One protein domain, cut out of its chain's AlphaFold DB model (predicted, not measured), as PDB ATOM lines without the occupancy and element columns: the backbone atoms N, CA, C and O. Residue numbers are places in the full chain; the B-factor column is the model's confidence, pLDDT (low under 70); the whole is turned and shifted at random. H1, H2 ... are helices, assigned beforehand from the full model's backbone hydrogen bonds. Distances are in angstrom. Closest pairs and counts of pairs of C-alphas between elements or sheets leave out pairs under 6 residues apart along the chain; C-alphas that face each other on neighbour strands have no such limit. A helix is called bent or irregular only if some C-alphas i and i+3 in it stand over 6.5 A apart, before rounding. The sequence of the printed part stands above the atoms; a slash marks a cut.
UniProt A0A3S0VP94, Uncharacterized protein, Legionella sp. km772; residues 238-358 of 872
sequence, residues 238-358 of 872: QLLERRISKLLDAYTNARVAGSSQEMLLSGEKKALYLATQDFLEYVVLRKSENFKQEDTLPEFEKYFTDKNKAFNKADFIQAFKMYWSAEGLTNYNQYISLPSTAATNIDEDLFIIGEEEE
ATOM      1  N   GLN A 238     131.929 118.263 101.134       68.06
ATOM      2  CA  GLN A 238     133.184 117.615 100.732       68.06
ATOM      3  C   GLN A 238     133.807 116.783 101.866       68.06
ATOM      4  O   GLN A 238     134.369 115.715 101.626       68.06
ATOM      5  N   LEU A 239     133.694 117.252 103.107       63.50
ATOM      6  CA  LEU A 239     134.187 116.593 104.309       63.50
ATOM      7  C   LEU A 239     133.377 115.329 104.599       63.50
ATOM      8  O   LEU A 239     133.965 114.265 104.801       63.50
ATOM      9  N   LEU A 240     132.045 115.415 104.507       65.19
ATOM     10  CA  LEU A 240     131.156 114.258 104.577       65.19
ATOM     11  C   LEU A 240     131.499 113.233 103.482       65.19
ATOM     12  O   LEU A 240     131.641 112.047 103.769       65.19
ATOM     13  N   GLU A 241     131.733 113.685 102.248       65.38
ATOM     14  CA  GLU A 241     132.146 112.823 101.131       65.38
ATOM     15  C   GLU A 241     133.492 112.125 101.389       65.38
ATOM     16  O   GLU A 241     133.622 110.918 101.157       65.38
ATOM     17  N   ARG A 242     134.488 112.843 101.928       65.75
ATOM     18  CA  ARG A 242     135.781 112.259 102.326       65.75
ATOM     19  C   ARG A 242     135.619 111.240 103.454       65.75
ATOM     20  O   ARG A 242     136.281 110.200 103.414       65.75
ATOM     21  N   ARG A 243     134.752 111.496 104.440       67.00
ATOM     22  CA  ARG A 243     134.477 110.547 105.534       67.00
ATOM     23  C   ARG A 243     133.819 109.285 105.028       67.00
ATOM     24  O   ARG A 243     134.322 108.207 105.321       67.00
ATOM     25  N   ILE A 244     132.762 109.422 104.232       66.31
ATOM     26  CA  ILE A 244     132.079 108.298 103.589       66.31
ATOM     27  C   ILE A 244     133.088 107.468 102.788       66.31
ATOM     28  O   ILE A 244     133.125 106.248 102.931       66.31
ATOM     29  N   SER A 245     133.977 108.110 102.018       66.12
ATOM     30  CA  SER A 245     135.022 107.392 101.283       66.12
ATOM     31  C   SER A 245     136.001 106.657 102.209       66.12
ATOM     32  O   SER A 245     136.316 105.504 101.938       66.12
ATOM     33  N   LYS A 246     136.481 107.277 103.298       70.44
ATOM     34  CA  LYS A 246     137.403 106.626 104.254       70.44
ATOM     35  C   LYS A 246     136.735 105.477 105.016       70.44
ATOM     36  O   LYS A 246     137.362 104.449 105.261       70.44
ATOM     37  N   LEU A 247     135.475 105.655 105.406       67.44
ATOM     38  CA  LEU A 247     134.640 104.636 106.045       67.44
ATOM     39  C   LEU A 247     134.436 103.434 105.128       67.44
ATOM     40  O   LEU A 247     134.562 102.289 105.565       67.44
ATOM     41  N   LEU A 248     134.182 103.696 103.850       66.50
ATOM     42  CA  LEU A 248     134.060 102.661 102.840       66.50
ATOM     43  C   LEU A 248     135.377 101.928 102.603       66.50
ATOM     44  O   LEU A 248     135.376 100.700 102.529       66.50
ATOM     45  N   ASP A 249     136.482 102.659 102.448       68.75
ATOM     46  CA  ASP A 249     137.793 102.052 102.224       68.75
ATOM     47  C   ASP A 249     138.121 101.120 103.406       68.75
ATOM     48  O   ASP A 249     138.496  99.968 103.200       68.75
ATOM     49  N   ALA A 250     137.846 101.553 104.643       72.06
ATOM     50  CA  ALA A 250     137.981 100.716 105.834       72.06
ATOM     51  C   ALA A 250     137.064  99.476 105.809       72.06
ATOM     52  O   ALA A 250     137.533  98.372 106.085       72.06
ATOM     53  N   TYR A 251     135.791  99.631 105.429       72.25
ATOM     54  CA  TYR A 251     134.830  98.522 105.347       72.25
ATOM     55  C   TYR A 251     135.230  97.479 104.312       72.25
ATOM     56  O   TYR A 251     135.297  96.284 104.594       72.25
ATOM     57  N   THR A 252     135.521  97.952 103.101       67.25
ATOM     58  CA  THR A 252     135.872  97.114 101.959       67.25
ATOM     59  C   THR A 252     137.156  96.355 102.258       67.25
ATOM     60  O   THR A 252     137.209  95.148 102.042       67.25
ATOM     61  N   ASN A 253     138.162  97.028 102.826       70.69
ATOM     62  CA  ASN A 253     139.429  96.398 103.188       70.69
ATOM     63  C   ASN A 253     139.251  95.364 104.307       70.69
ATOM     64  O   ASN A 253     139.772  94.257 104.191       70.69
ATOM     65  N   ALA A 254     138.469  95.673 105.347       69.12
ATOM     66  CA  ALA A 254     138.177  94.722 106.419       69.12
ATOM     67  C   ALA A 254     137.433  93.482 105.894       69.12
ATOM     68  O   ALA A 254     137.768  92.356 106.268       69.12
ATOM     69  N   ARG A 255     136.464  93.674 104.991       69.38
ATOM     70  CA  ARG A 255     135.668  92.586 104.411       69.38
ATOM     71  C   ARG A 255     136.482  91.708 103.460       69.38
ATOM     72  O   ARG A 255     136.374  90.488 103.538       69.38
ATOM     73  N   VAL A 256     137.321  92.308 102.612       69.25
ATOM     74  CA  VAL A 256     138.247  91.587 101.715       69.25
ATOM     75  C   VAL A 256     139.293  90.805 102.509       69.25
ATOM     76  O   VAL A 256     139.625  89.684 102.137       69.25
ATOM     77  N   ALA A 257     139.757  91.341 103.641       73.25
ATOM     78  CA  ALA A 257     140.686  90.652 104.535       73.25
ATOM     79  C   ALA A 257     140.056  89.466 105.300       73.25
ATOM     80  O   ALA A 257     140.724  88.854 106.131       73.25
ATOM     81  N   GLY A 258     138.778  89.140 105.057       69.06
ATOM     82  CA  GLY A 258     138.077  88.060 105.753       69.06
ATOM     83  C   GLY A 258     137.863  88.338 107.242       69.06
ATOM     84  O   GLY A 258     137.585  87.411 108.002       69.06
ATOM     85  N   SER A 259     137.997  89.600 107.666       65.62
ATOM     86  CA  SER A 259     137.803  89.997 109.060       65.62
ATOM     87  C   SER A 259     136.371  89.660 109.467       65.62
ATOM     88  O   SER A 259     135.421  89.976 108.740       65.62
ATOM     89  N   SER A 260     136.205  88.991 110.612       56.31
ATOM     90  CA  SER A 260     134.881  88.636 111.117       56.31
ATOM     91  C   SER A 260     134.044  89.902 111.306       56.31
ATOM     92  O   SER A 260     134.560  90.979 111.612       56.31
ATOM     93  N   GLN A 261     132.729  89.770 111.126       59.28
ATOM     94  CA  GLN A 261     131.736  90.823 111.371       59.28
ATOM     95  C   GLN A 261     131.966  91.504 112.741       59.28
ATOM     96  O   GLN A 261     131.753  92.701 112.888       59.28
ATOM     97  N   GLU A 262     132.526  90.779 113.714       59.25
ATOM     98  CA  GLU A 262     132.923  91.281 115.034       59.25
ATOM     99  C   GLU A 262     133.998  92.380 115.009       59.25
ATOM    100  O   GLU A 262     133.955  93.263 115.862       59.25
ATOM    101  N   MET A 263     134.927  92.407 114.047       55.91
ATOM    102  CA  MET A 263     135.964  93.453 113.963       55.91
ATOM    103  C   MET A 263     135.398  94.793 113.458       55.91
ATOM    104  O   MET A 263     135.846  95.860 113.868       55.91
ATOM    105  N   LEU A 264     134.366  94.743 112.611       58.88
ATOM    106  CA  LEU A 264     133.613  95.917 112.147       58.88
ATOM    107  C   LEU A 264     132.585  96.398 113.188       58.88
ATOM    108  O   LEU A 264     132.270  97.585 113.249       58.88
ATOM    109  N   LEU A 265     132.104  95.482 114.038       62.25
ATOM    110  CA  LEU A 265     131.104  95.722 115.086       62.25
ATOM    111  C   LEU A 265     131.689  95.990 116.488       62.25
ATOM    112  O   LEU A 265     130.924  96.193 117.435       62.25
ATOM    113  N   SER A 266     133.017  95.973 116.634       59.22
ATOM    114  CA  SER A 266     133.742  96.299 117.877       59.22
ATOM    115  C   SER A 266     134.462  97.648 117.828       59.22
ATOM    116  O   SER A 266     135.005  98.085 118.839       59.22
ATOM    117  N   GLY A 267     134.447  98.317 116.672       65.81
ATOM    118  CA  GLY A 267     135.050  99.629 116.484       65.81
ATOM    119  C   GLY A 267     134.067 100.780 116.673       65.81
ATOM    120  O   GLY A 267     132.848 100.620 116.648       65.81
ATOM    121  N   GLU A 268     134.629 101.974 116.763       65.12
ATOM    122  CA  GLU A 268     133.931 103.250 116.930       65.12
ATOM    123  C   GLU A 268     132.927 103.562 115.787       65.12
ATOM    124  O   GLU A 268     132.102 104.448 115.881       65.12
ATOM    125  N   LYS A 269     132.917 102.807 114.683       70.50
ATOM    126  CA  LYS A 269     132.034 103.046 113.519       70.50
ATOM    127  C   LYS A 269     130.798 102.147 113.488       70.50
ATOM    128  O   LYS A 269     130.100 102.082 112.476       70.50
ATOM    129  N   LYS A 270     130.541 101.422 114.579       80.12
ATOM    130  CA  LYS A 270     129.523 100.369 114.666       80.12
ATOM    131  C   LYS A 270     128.124 100.854 114.291       80.12
ATOM    132  O   LYS A 270     127.446 100.171 113.529       80.12
ATOM    133  N   ALA A 271     127.691 101.999 114.814       78.75
ATOM    134  CA  ALA A 271     126.335 102.486 114.587       78.75
ATOM    135  C   ALA A 271     126.094 102.849 113.119       78.75
ATOM    136  O   ALA A 271     125.089 102.448 112.535       78.75
ATOM    137  N   LEU A 272     127.062 103.519 112.492       78.75
ATOM    138  CA  LEU A 272     127.004 103.838 111.071       78.75
ATOM    139  C   LEU A 272     127.027 102.578 110.202       78.75
ATOM    140  O   LEU A 272     126.271 102.491 109.233       78.75
ATOM    141  N   TYR A 273     127.844 101.585 110.563       79.25
ATOM    142  CA  TYR A 273     127.860 100.301 109.867       79.25
ATOM    143  C   TYR A 273     126.528  99.579 109.961       79.25
ATOM    144  O   TYR A 273     126.027  99.142 108.938       79.25
ATOM    145  N   LEU A 274     125.945  99.482 111.153       84.00
ATOM    146  CA  LEU A 274     124.683  98.776 111.357       84.00
ATOM    147  C   LEU A 274     123.513  99.487 110.674       84.00
ATOM    148  O   LEU A 274     122.674  98.834 110.066       84.00
ATOM    149  N   ALA A 275     123.502 100.818 110.689       83.06
ATOM    150  CA  ALA A 275     122.489 101.605 109.997       83.06
ATOM    151  C   ALA A 275     122.553 101.511 108.465       83.06
ATOM    152  O   ALA A 275     121.550 101.733 107.790       83.06
ATOM    153  N   THR A 276     123.737 101.227 107.915       85.62
ATOM    154  CA  THR A 276     123.974 101.157 106.462       85.62
ATOM    155  C   THR A 276     124.347  99.760 105.982       85.62
ATOM    156  O   THR A 276     124.768  99.597 104.835       85.62
ATOM    157  N   GLN A 277     124.193  98.749 106.844       86.44
ATOM    158  CA  GLN A 277     124.735  97.410 106.633       86.44
ATOM    159  C   GLN A 277     124.211  96.806 105.336       86.44
ATOM    160  O   GLN A 277     125.012  96.396 104.501       86.44
ATOM    161  N   ASP A 278     122.897  96.832 105.132       87.69
ATOM    162  CA  ASP A 278     122.255  96.210 103.972       87.69
ATOM    163  C   ASP A 278     122.734  96.837 102.652       87.69
ATOM    164  O   ASP A 278     123.054  96.133 101.692       87.69
ATOM    165  N   PHE A 279     122.895  98.165 102.621       87.75
ATOM    166  CA  PHE A 279     123.431  98.866 101.454       87.75
ATOM    167  C   PHE A 279     124.909  98.530 101.214       87.75
ATOM    168  O   PHE A 279     125.325  98.279 100.081       87.75
ATOM    169  N   LEU A 280     125.722  98.512 102.273       84.56
ATOM    170  CA  LEU A 280     127.149  98.204 102.182       84.56
ATOM    171  C   LEU A 280     127.406  96.736 101.808       84.56
ATOM    172  O   LEU A 280     128.334  96.450 101.049       84.56
ATOM    173  N   GLU A 281     126.598  95.801 102.302       83.94
ATOM    174  CA  GLU A 281     126.636  94.390 101.908       83.94
ATOM    175  C   GLU A 281     126.251  94.218 100.441       83.94
ATOM    176  O   GLU A 281     126.976  93.560  99.690       83.94
ATOM    177  N   TYR A 282     125.183  94.886 100.005       85.88
ATOM    178  CA  TYR A 282     124.780  94.895  98.606       85.88
ATOM    179  C   TYR A 282     125.885  95.438  97.687       85.88
ATOM    180  O   TYR A 282     126.180  94.857  96.643       85.88
ATOM    181  N   VAL A 283     126.573  96.505  98.094       81.94
ATOM    182  CA  VAL A 283     127.726  97.057  97.367       81.94
ATOM    183  C   VAL A 283     128.867  96.047  97.247       81.94
ATOM    184  O   VAL A 283     129.478  95.929  96.182       81.94
ATOM    185  N   VAL A 284     129.182  95.328  98.328       80.19
ATOM    186  CA  VAL A 284     130.232  94.299  98.318       80.19
ATOM    187  C   VAL A 284     129.856  93.159  97.373       80.19
ATOM    188  O   VAL A 284     130.702  92.732  96.585       80.19
ATOM    189  N   LEU A 285     128.597  92.711  97.402       80.38
ATOM    190  CA  LEU A 285     128.078  91.702  96.475       80.38
ATOM    191  C   LEU A 285     128.181  92.181  95.024       80.38
ATOM    192  O   LEU A 285     128.715  91.457  94.184       80.38
ATOM    193  N   ARG A 286     127.773  93.425  94.752       77.31
ATOM    194  CA  ARG A 286     127.830  94.053  93.423       77.31
ATOM    195  C   ARG A 286     129.249  94.206  92.877       77.31
ATOM    196  O   ARG A 286     129.452  94.120  91.671       77.31
ATOM    197  N   LYS A 287     130.236  94.436  93.748       78.19
ATOM    198  CA  LYS A 287     131.656  94.534  93.369       78.19
ATOM    199  C   LYS A 287     132.292  93.168  93.091       78.19
ATOM    200  O   LYS A 287     133.349  93.110  92.467       78.19
ATOM    201  N   SER A 288     131.699  92.081  93.582       78.19
ATOM    202  CA  SER A 288     132.259  90.745  93.388       78.19
ATOM    203  C   SER A 288     132.227  90.342  91.910       78.19
ATOM    204  O   SER A 288     131.262  90.613  91.199       78.19
ATOM    205  N   GLU A 289     133.269  89.642  91.451       70.62
ATOM    206  CA  GLU A 289     133.363  89.139  90.066       70.62
ATOM    207  C   GLU A 289     132.230  88.158  89.704       70.62
ATOM    208  O   GLU A 289     132.007  87.870  88.531       70.62
ATOM    209  N   ASN A 290     131.497  87.669  90.709       72.00
ATOM    210  CA  ASN A 290     130.417  86.699  90.577       72.00
ATOM    211  C   ASN A 290     129.015  87.314  90.689       72.00
ATOM    212  O   ASN A 290     128.054  86.554  90.794       72.00
ATOM    213  N   PHE A 291     128.873  88.644  90.690       75.06
ATOM    214  CA  PHE A 291     127.562  89.287  90.796       75.06
ATOM    215  C   PHE A 291     126.655  88.890  89.621       75.06
ATOM    216  O   PHE A 291     126.917  89.258  88.471       75.06
ATOM    217  N   LYS A 292     125.580  88.142  89.893       76.62
ATOM    218  CA  LYS A 292     124.554  87.828  88.894       76.62
ATOM    219  C   LYS A 292     123.408  88.820  89.019       76.62
ATOM    220  O   LYS A 292     123.053  89.250  90.108       76.62
ATOM    221  N   GLN A 293     122.757  89.131  87.900       65.75
ATOM    222  CA  GLN A 293     121.566  89.991  87.882       65.75
ATOM    223  C   GLN A 293     120.422  89.440  88.765       65.75
ATOM    224  O   GLN A 293     119.562  90.191  89.218       65.75
ATOM    225  N   GLU A 294     120.439  88.135  89.037       68.38
ATOM    226  CA  GLU A 294     119.515  87.416  89.921       68.38
ATOM    227  C   GLU A 294     119.759  87.704  91.420       68.38
ATOM    228  O   GLU A 294     118.836  87.553  92.214       68.38
ATOM    229  N   ASP A 295     120.948  88.195  91.794       64.50
ATOM    230  CA  ASP A 295     121.328  88.585  93.164       64.50
ATOM    231  C   ASP A 295     120.986  90.062  93.471       64.50
ATOM    232  O   ASP A 295     121.455  90.650  94.450       64.50
ATOM    233  N   THR A 296     120.196  90.711  92.609       64.38
ATOM    234  CA  THR A 296     119.826  92.118  92.775       64.38
ATOM    235  C   THR A 296     118.832  92.285  93.925       64.38
ATOM    236  O   THR A 296     117.712  91.790  93.864       64.38
ATOM    237  N   LEU A 297     119.205  93.049  94.958       71.69
ATOM    238  CA  LEU A 297     118.240  93.689  95.854       71.69
ATOM    239  C   LEU A 297     117.652  94.894  95.100       71.69
ATOM    240  O   LEU A 297     118.355  95.897  94.915       71.69
ATOM    241  N   PRO A 298     116.393  94.833  94.616       73.06
ATOM    242  CA  PRO A 298     115.853  95.861  93.722       73.06
ATOM    243  C   PRO A 298     115.779  97.240  94.383       73.06
ATOM    244  O   PRO A 298     115.791  98.266  93.704       73.06
ATOM    245  N   GLU A 299     115.713  97.259  95.714       85.75
ATOM    246  CA  GLU A 299     115.597  98.465  96.526       85.75
ATOM    247  C   GLU A 299     116.844  99.354  96.490       85.75
ATOM    248  O   GLU A 299     116.691 100.575  96.520       85.75
ATOM    249  N   PHE A 300     118.047  98.785  96.341       89.38
ATOM    250  CA  PHE A 300     119.294  99.554  96.270       89.38
ATOM    251  C   PHE A 300     119.761  99.804  94.835       89.38
ATOM    252  O   PHE A 300     120.451 100.792  94.586       89.38
ATOM    253  N   GLU A 301     119.331  98.987  93.867       88.00
ATOM    254  CA  GLU A 301     119.664  99.153  92.444       88.00
ATOM    255  C   GLU A 301     119.262 100.541  91.907       88.00
ATOM    256  O   GLU A 301     119.922 101.080  91.021       88.00
ATOM    257  N   LYS A 302     118.214 101.156  92.477       89.75
ATOM    258  CA  LYS A 302     117.741 102.508  92.121       89.75
ATOM    259  C   LYS A 302     118.790 103.612  92.337       89.75
ATOM    260  O   LYS A 302     118.644 104.695  91.776       89.75
ATOM    261  N   TYR A 303     119.838 103.349  93.119       90.06
ATOM    262  CA  TYR A 303     120.916 104.302  93.389       90.06
ATOM    263  C   TYR A 303     122.088 104.211  92.414       90.06
ATOM    264  O   TYR A 303     122.963 105.069  92.436       90.06
ATOM    265  N   PHE A 304     122.119 103.204  91.546       86.06
ATOM    266  CA  PHE A 304     123.221 102.995  90.618       86.06
ATOM    267  C   PHE A 304     122.792 103.426  89.218       86.06
ATOM    268  O   PHE A 304     121.802 102.943  88.668       86.06
ATOM    269  N   THR A 305     123.535 104.366  88.638       78.12
ATOM    270  CA  THR A 305     123.193 104.993  87.352       78.12
ATOM    271  C   THR A 305     123.466 104.100  86.146       78.12
ATOM    272  O   THR A 305     122.844 104.289  85.104       78.12
ATOM    273  N   ASP A 306     124.363 103.119  86.276       79.75
ATOM    274  CA  ASP A 306     124.695 102.173  85.213       79.75
ATOM    275  C   ASP A 306     124.638 100.732  85.741       79.75
ATOM    276  O   ASP A 306     125.431 100.314  86.589       79.75
ATOM    277  N   LYS A 307     123.657  99.971  85.246       71.88
ATOM    278  CA  LYS A 307     123.408  98.588  85.675       71.88
ATOM    279  C   LYS A 307     124.384  97.585  85.055       71.88
ATOM    280  O   LYS A 307     124.493  96.475  85.562       71.88
ATOM    281  N   ASN A 308     125.087  97.967  83.985       69.94
ATOM    282  CA  ASN A 308     125.861  97.043  83.149       69.94
ATOM    283  C   ASN A 308     127.377  97.296  83.189       69.94
ATOM    284  O   ASN A 308     128.135  96.583  82.528       69.94
ATOM    285  N   LYS A 309     127.837  98.310  83.926       72.69
ATOM    286  CA  LYS A 309     129.246  98.710  83.970       72.69
ATOM    287  C   LYS A 309     129.970  98.130  85.181       72.69
ATOM    288  O   LYS A 309     129.422  98.059  86.278       72.69
ATOM    289  N   ALA A 310     131.236  97.758  84.972       66.69
ATOM    290  CA  ALA A 310     132.137  97.345  86.042       66.69
ATOM    291  C   ALA A 310     132.217  98.434  87.120       66.69
ATOM    292  O   ALA A 310     132.529  99.596  86.846       66.69
ATOM    293  N   PHE A 311     131.914  98.027  88.348       70.12
ATOM    294  CA  PHE A 311     131.700  98.917  89.472       70.12
ATOM    295  C   PHE A 311     133.014  99.543  89.962       70.12
ATOM    296  O   PHE A 311     133.858  98.859  90.545       70.12
ATOM    297  N   ASN A 312     133.204 100.846  89.729       76.69
ATOM    298  CA  ASN A 312     134.380 101.582  90.206       76.69
ATOM    299  C   ASN A 312     134.060 102.450  91.442       76.69
ATOM    300  O   ASN A 312     132.912 102.617  91.849       76.69
ATOM    301  N   LYS A 313     135.107 103.021  92.054       72.19
ATOM    302  CA  LYS A 313     134.994 103.845  93.271       72.19
ATOM    303  C   LYS A 313     134.095 105.078  93.082       72.19
ATOM    304  O   LYS A 313     133.418 105.469  94.027       72.19
ATOM    305  N   ALA A 314     134.069 105.680  91.894       72.50
ATOM    306  CA  ALA A 314     133.245 106.857  91.623       72.50
ATOM    307  C   ALA A 314     131.752 106.498  91.541       72.50
ATOM    308  O   ALA A 314     130.937 107.174  92.173       72.50
ATOM    309  N   ASP A 315     131.415 105.396  90.861       77.06
ATOM    310  CA  ASP A 315     130.039 104.891  90.759       77.06
ATOM    311  C   ASP A 315     129.486 104.517  92.146       77.06
ATOM    312  O   ASP A 315     128.332 104.816  92.460       77.06
ATOM    313  N   PHE A 316     130.326 103.954  93.027       75.38
ATOM    314  CA  PHE A 316     129.962 103.753  94.432       75.38
ATOM    315  C   PHE A 316     129.663 105.065  95.145       75.38
ATOM    316  O   PHE A 316     128.631 105.174  95.795       75.38
ATOM    317  N   ILE A 317     130.579 106.039  95.087       71.62
ATOM    318  CA  ILE A 317     130.425 107.295  95.833       71.62
ATOM    319  C   ILE A 317     129.122 107.973  95.413       71.62
ATOM    320  O   ILE A 317     128.395 108.492  96.256       71.62
ATOM    321  N   GLN A 318     128.801 107.930  94.121       80.56
ATOM    322  CA  GLN A 318     127.542 108.440  93.604       80.56
ATOM    323  C   GLN A 318     126.335 107.647  94.123       80.56
ATOM    324  O   GLN A 318     125.397 108.261  94.630       80.56
ATOM    325  N   ALA A 319     126.375 106.315  94.084       84.19
ATOM    326  CA  ALA A 319     125.286 105.485  94.593       84.19
ATOM    327  C   ALA A 319     125.078 105.644  96.104       84.19
ATOM    328  O   ALA A 319     123.949 105.813  96.556       84.19
ATOM    329  N   PHE A 320     126.155 105.689  96.891       82.50
ATOM    330  CA  PHE A 320     126.078 105.953  98.323       82.50
ATOM    331  C   PHE A 320     125.543 107.358  98.597       82.50
ATOM    332  O   PHE A 320     124.739 107.511  99.504       82.50
ATOM    333  N   LYS A 321     125.910 108.390  97.822       73.06
ATOM    334  CA  LYS A 321     125.308 109.733  97.965       73.06
ATOM    335  C   LYS A 321     123.800 109.698  97.753       73.06
ATOM    336  O   LYS A 321     123.064 110.314  98.526       73.06
ATOM    337  N   MET A 322     123.354 109.000  96.710       82.25
ATOM    338  CA  MET A 322     121.932 108.869  96.404       82.25
ATOM    339  C   MET A 322     121.209 108.088  97.507       82.25
ATOM    340  O   MET A 322     120.184 108.559  97.990       82.25
ATOM    341  N   TYR A 323     121.785 106.977  97.975       88.31
ATOM    342  CA  TYR A 323     121.281 106.202  99.110       88.31
ATOM    343  C   TYR A 323     121.229 107.025 100.398       88.31
ATOM    344  O   TYR A 323     120.186 107.109 101.034       88.31
ATOM    345  N   TRP A 324     122.330 107.678 100.769       82.75
ATOM    346  CA  TRP A 324     122.457 108.454 102.000       82.75
ATOM    347  C   TRP A 324     121.446 109.594 102.059       82.75
ATOM    348  O   TRP A 324     120.811 109.797 103.090       82.75
ATOM    349  N   SER A 325     121.261 110.294 100.936       73.00
ATOM    350  CA  SER A 325     120.294 111.392 100.826       73.00
ATOM    351  C   SER A 325     118.845 110.900 100.817       73.00
ATOM    352  O   SER A 325     117.967 111.623 101.276       73.00
ATOM    353  N   ALA A 326     118.583 109.708 100.271       83.94
ATOM    354  CA  ALA A 326     117.234 109.160 100.159       83.94
ATOM    355  C   ALA A 326     116.764 108.460 101.441       83.94
ATOM    356  O   ALA A 326     115.631 108.668 101.868       83.94
ATOM    357  N   GLU A 327     117.612 107.627 102.048       87.88
ATOM    358  CA  GLU A 327     117.237 106.799 103.203       87.88
ATOM    359  C   GLU A 327     118.380 106.535 104.199       87.88
ATOM    360  O   GLU A 327     118.109 106.397 105.388       87.88
ATOM    361  N   GLY A 328     119.652 106.538 103.783       83.88
ATOM    362  CA  GLY A 328     120.777 106.192 104.662       83.88
ATOM    363  C   GLY A 328     120.951 107.115 105.877       83.88
ATOM    364  O   GLY A 328     121.185 106.620 106.979       83.88
ATOM    365  N   LEU A 329     120.765 108.434 105.719       76.94
ATOM    366  CA  LEU A 329     120.804 109.378 106.846       76.94
ATOM    367  C   LEU A 329     119.653 109.132 107.833       76.94
ATOM    368  O   LEU A 329     119.859 109.141 109.045       76.94
ATOM    369  N   THR A 330     118.448 108.885 107.318       79.00
ATOM    370  CA  THR A 330     117.268 108.572 108.136       79.00
ATOM    371  C   THR A 330     117.471 107.272 108.905       79.00
ATOM    372  O   THR A 330     117.217 107.236 110.108       79.00
ATOM    373  N   ASN A 331     117.989 106.233 108.245       83.81
ATOM    374  CA  ASN A 331     118.287 104.944 108.864       83.81
ATOM    375  C   ASN A 331     119.344 105.086 109.966       83.81
ATOM    376  O   ASN A 331     119.187 104.512 111.041       83.81
ATOM    377  N   TYR A 332     120.382 105.898 109.738       80.75
ATOM    378  CA  TYR A 332     121.385 106.205 110.758       80.75
ATOM    379  C   TYR A 332     120.788 106.932 111.960       80.75
ATOM    380  O   TYR A 332     120.956 106.468 113.086       80.75
ATOM    381  N   ASN A 333     120.011 107.993 111.732       73.50
ATOM    382  CA  ASN A 333     119.353 108.744 112.803       73.50
ATOM    383  C   ASN A 333     118.367 107.879 113.607       73.50
ATOM    384  O   ASN A 333     118.313 107.968 114.833       73.50
ATOM    385  N   GLN A 334     117.613 107.001 112.940       80.62
ATOM    386  CA  GLN A 334     116.747 106.031 113.612       80.62
ATOM    387  C   GLN A 334     117.562 105.044 114.448       80.62
ATOM    388  O   GLN A 334     117.207 104.782 115.596       80.62
ATOM    389  N   TYR A 335     118.673 104.542 113.912       81.38
ATOM    390  CA  TYR A 335     119.531 103.585 114.599       81.38
ATOM    391  C   TYR A 335     120.167 104.169 115.873       81.38
ATOM    392  O   TYR A 335     120.130 103.533 116.928       81.38
ATOM    393  N   ILE A 336     120.693 105.396 115.818       74.94
ATOM    394  CA  ILE A 336     121.276 106.071 116.995       74.94
ATOM    395  C   ILE A 336     120.216 106.516 118.016       74.94
ATOM    396  O   ILE A 336     120.545 106.744 119.173       74.94
ATOM    397  N   SER A 337     118.943 106.616 117.617       71.50
ATOM    398  CA  SER A 337     117.838 106.933 118.535       71.50
ATOM    399  C   SER A 337     117.354 105.735 119.366       71.50
ATOM    400  O   SER A 337     116.538 105.902 120.277       71.50
ATOM    401  N   LEU A 338     117.829 104.518 119.067       81.88
ATOM    402  CA  LEU A 338     117.453 103.318 119.810       81.88
ATOM    403  C   LEU A 338     118.058 103.353 121.231       81.88
ATOM    404  O   LEU A 338     119.254 103.552 121.388       81.88
ATOM    405  N   PRO A 339     117.292 103.068 122.300       73.81
ATOM    406  CA  PRO A 339     117.807 103.121 123.677       73.81
ATOM    407  C   PRO A 339     118.974 102.163 123.982       73.81
ATOM    408  O   PRO A 339     119.614 102.275 125.024       73.81
ATOM    409  N   SER A 340     119.207 101.171 123.118       71.62
ATOM    410  CA  SER A 340     120.229 100.131 123.263       71.62
ATOM    411  C   SER A 340     121.527 100.418 122.502       71.62
ATOM    412  O   SER A 340     122.493  99.665 122.658       71.62
ATOM    413  N   THR A 341     121.582 101.474 121.688       68.19
ATOM    414  CA  THR A 341     122.806 101.891 121.003       68.19
ATOM    415  C   THR A 341     123.598 102.807 121.926       68.19
ATOM    416  O   THR A 341     123.305 103.985 122.090       68.19
ATOM    417  N   ALA A 342     124.616 102.248 122.585       56.41
ATOM    418  CA  ALA A 342     125.621 103.067 123.248       56.41
ATOM    419  C   ALA A 342     126.333 103.885 122.163       56.41
ATOM    420  O   ALA A 342     127.056 103.301 121.353       56.41
ATOM    421  N   ALA A 343     126.088 105.198 122.125       54.72
ATOM    422  CA  ALA A 343     126.836 106.118 121.281       54.72
ATOM    423  C   ALA A 343     128.328 105.897 121.557       54.72
ATOM    424  O   ALA A 343     128.783 105.970 122.702       54.72
ATOM    425  N   THR A 344     129.069 105.495 120.532       58.34
ATOM    426  CA  THR A 344     130.520 105.324 120.644       58.34
ATOM    427  C   THR A 344     131.206 106.686 120.534       58.34
ATOM    428  O   THR A 344     130.592 107.639 120.063       58.34
ATOM    429  N   ASN A 345     132.485 106.800 120.913       44.91
ATOM    430  CA  ASN A 345     133.231 108.062 120.797       44.91
ATOM    431  C   ASN A 345     133.225 108.649 119.374       44.91
ATOM    432  O   ASN A 345     133.396 109.844 119.260       44.91
ATOM    433  N   ILE A 346     132.973 107.869 118.309       50.16
ATOM    434  CA  ILE A 346     132.766 108.406 116.950       50.16
ATOM    435  C   ILE A 346     131.322 108.817 116.667       50.16
ATOM    436  O   ILE A 346     131.129 109.644 115.794       50.16
ATOM    437  N   ASP A 347     130.304 108.309 117.360       50.94
ATOM    438  CA  ASP A 347     128.970 108.930 117.296       50.94
ATOM    439  C   ASP A 347     128.993 110.275 118.029       50.94
ATOM    440  O   ASP A 347     128.329 111.216 117.607       50.94
ATOM    441  N   GLU A 348     129.838 110.392 119.058       45.56
ATOM    442  CA  GLU A 348     130.231 111.683 119.602       45.56
ATOM    443  C   GLU A 348     131.180 112.437 118.657       45.56
ATOM    444  O   GLU A 348     130.882 113.587 118.452       45.56
ATOM    445  N   ASP A 349     132.189 111.879 117.968       41.53
ATOM    446  CA  ASP A 349     133.103 112.615 117.051       41.53
ATOM    447  C   ASP A 349     132.506 112.950 115.670       41.53
ATOM    448  O   ASP A 349     132.932 113.903 115.022       41.53
ATOM    449  N   LEU A 350     131.467 112.246 115.212       46.88
ATOM    450  CA  LEU A 350     130.592 112.727 114.135       46.88
ATOM    451  C   LEU A 350     129.832 113.990 114.586       46.88
ATOM    452  O   LEU A 350     129.383 114.758 113.736       46.88
ATOM    453  N   PHE A 351     129.700 114.187 115.906       43.38
ATOM    454  CA  PHE A 351     129.072 115.319 116.590       43.38
ATOM    455  C   PHE A 351     130.074 116.270 117.302       43.38
ATOM    456  O   PHE A 351     129.684 117.387 117.647       43.38
ATOM    457  N   ILE A 352     131.351 115.907 117.513       43.91
ATOM    458  CA  ILE A 352     132.390 116.719 118.158       43.91
ATOM    459  C   ILE A 352     133.048 117.506 117.036       43.91
ATOM    460  O   ILE A 352     134.080 117.195 116.457       43.91
ATOM    461  N   ILE A 353     132.361 118.607 116.796       50.41
ATOM    462  CA  ILE A 353     132.606 119.751 115.927       50.41
ATOM    463  C   ILE A 353     134.019 120.386 116.102       50.41
ATOM    464  O   ILE A 353     134.407 121.247 115.318       50.41
ATOM    465  N   GLY A 354     134.827 119.955 117.082       44.56
ATOM    466  CA  GLY A 354     136.031 120.657 117.554       44.56
ATOM    467  C   GLY A 354     137.220 120.726 116.585       44.56
ATOM    468  O   GLY A 354     137.744 121.812 116.367       44.56
ATOM    469  N   GLU A 355     137.647 119.608 115.985       48.72
ATOM    470  CA  GLU A 355     138.753 119.603 114.994       48.72
ATOM    471  C   GLU A 355     138.260 119.875 113.556       48.72
ATOM    472  O   GLU A 355     139.040 120.028 112.618       48.72
ATOM    473  N   GLU A 356     136.943 119.941 113.361       53.16
ATOM    474  CA  GLU A 356     136.297 119.865 112.047       53.16
ATOM    475  C   GLU A 356     135.741 121.210 111.580       53.16
ATOM    476  O   GLU A 356     135.677 121.458 110.372       53.16
ATOM    477  N   GLU A 357     135.421 122.109 112.519       54.44
ATOM    478  CA  GLU A 357     135.225 123.529 112.218       54.44
ATOM    479  C   GLU A 357     136.466 124.120 111.543       54.44
ATOM    480  O   GLU A 357     136.318 124.861 110.577       54.44
ATOM    481  N   GLU A 358     137.681 123.739 111.954       57.34
ATOM    482  CA  GLU A 358     138.916 124.240 111.331       57.34
ATOM    483  C   GLU A 358     139.021 123.875 109.844       57.34
ATOM    484  O   GLU A 358     139.427 124.707 109.036       57.34
TER     485      GLU A 358
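Overview. This is residues 238 to 358 of the 872 residues of an uncharacterized protein of Legionella sp. km772 (UniProt A0A3S0VP94). A long helix, H1, lies across one side of a loose pair, H4 and H6a, which run opposite ways; the short H5 is close to both on the side away from H1. H6 turns an L-shaped corner, and its second arm, H6b, packs on H3, while H2 packs by its end on the later part of H1 and H7 lies toward the end of the longest axis where the last residues are. The 121 printed residues hold seven named helices, H1 to H7 in order, and no named strand: the class is all helix. The whole is compact, with a radius of gyration of the C-alphas of 14.9 A and spans of 42 by 30 by 25 A.

Arrangement. H1, residues 238 to 256, only just touches H2, residues 261 to 264, with 3 pairs of C-alphas within 8 A; the closest are those of Tyr 251 and Leu 264, 7.4 A apart. H3, residues 270 to 275, is close to H4, residues 277 to 287, but not clearly touching, and they stand about perpendicular at 82 degrees; their closest C-alphas, Tyr 273 and Leu 280, are 8.0 A apart. H1 and H4 are close but not clearly touching, 7.3 A between the closest C-alphas, Thr 252 and Val 284. H5, residues 298 to 301, is close to H4 but not clearly touching, with the closest C-alphas, Phe 279 and Phe 300, 6.7 A apart. H6, residues 313 to 336, was assigned as one helix by its hydrogen bonds but is bent: C-alphas 326 and 329 are 7.6 A apart. Its arms, H6a at residues 313 to 326 and H6b at 329 to 336, stand about perpendicular, only just, at 72 degrees. H1 only just touches H6a, with 3 pairs of C-alphas within 8 A, at a steep tilt of 66 degrees, opposite ways; the closest C-alphas, Ser 245 and Ile 317, are 7.1 A apart. H4 and H6a are close but not clearly touching, at a shallow tilt of 27 degrees, opposite ways, with C-alphas Val 283 and Phe 316 closest at 7.6 A. H3 touches H6b at a steep tilt of 51 degrees, opposite ways, with the closest C-alphas, Ala 275 and Tyr 332, 4.8 A apart. H7, residues 345 to 349, is close to H3 but not clearly touching, 7.5 A between C-alphas Ala 271 and Asp 347, the closest. Every O i to N i+4 pair is within hydrogen-bond range in H1, H3, H4, H6a, H6b and H7; H2 and H5 are too short for such a pair.

Along the chain. H1 starts at C-alpha 238, (133.184, 117.615, 100.732), and is 26.5 A long. H2 is 5.5 A, H3 8.5 A, H4 15.2 A and H5 5.2 A. H6a, 19.8 A, starts at C-alpha 313, (134.994, 103.845, 93.271); H6b is 10.7 A. H7, 5.9 A, ends at C-alpha 349, (133.103, 112.615, 117.051).

Size, cuts and confidence. The C-alphas of Glu 294 and Glu 358, the two farthest apart, are 46.8 A apart. The printed part has no cut. The link from H5 to H6, 11 residues, is long. Mean pLDDT of the printed part is 71.1; 50 residues are under 70, among them 258 to 268 and 341 to 358.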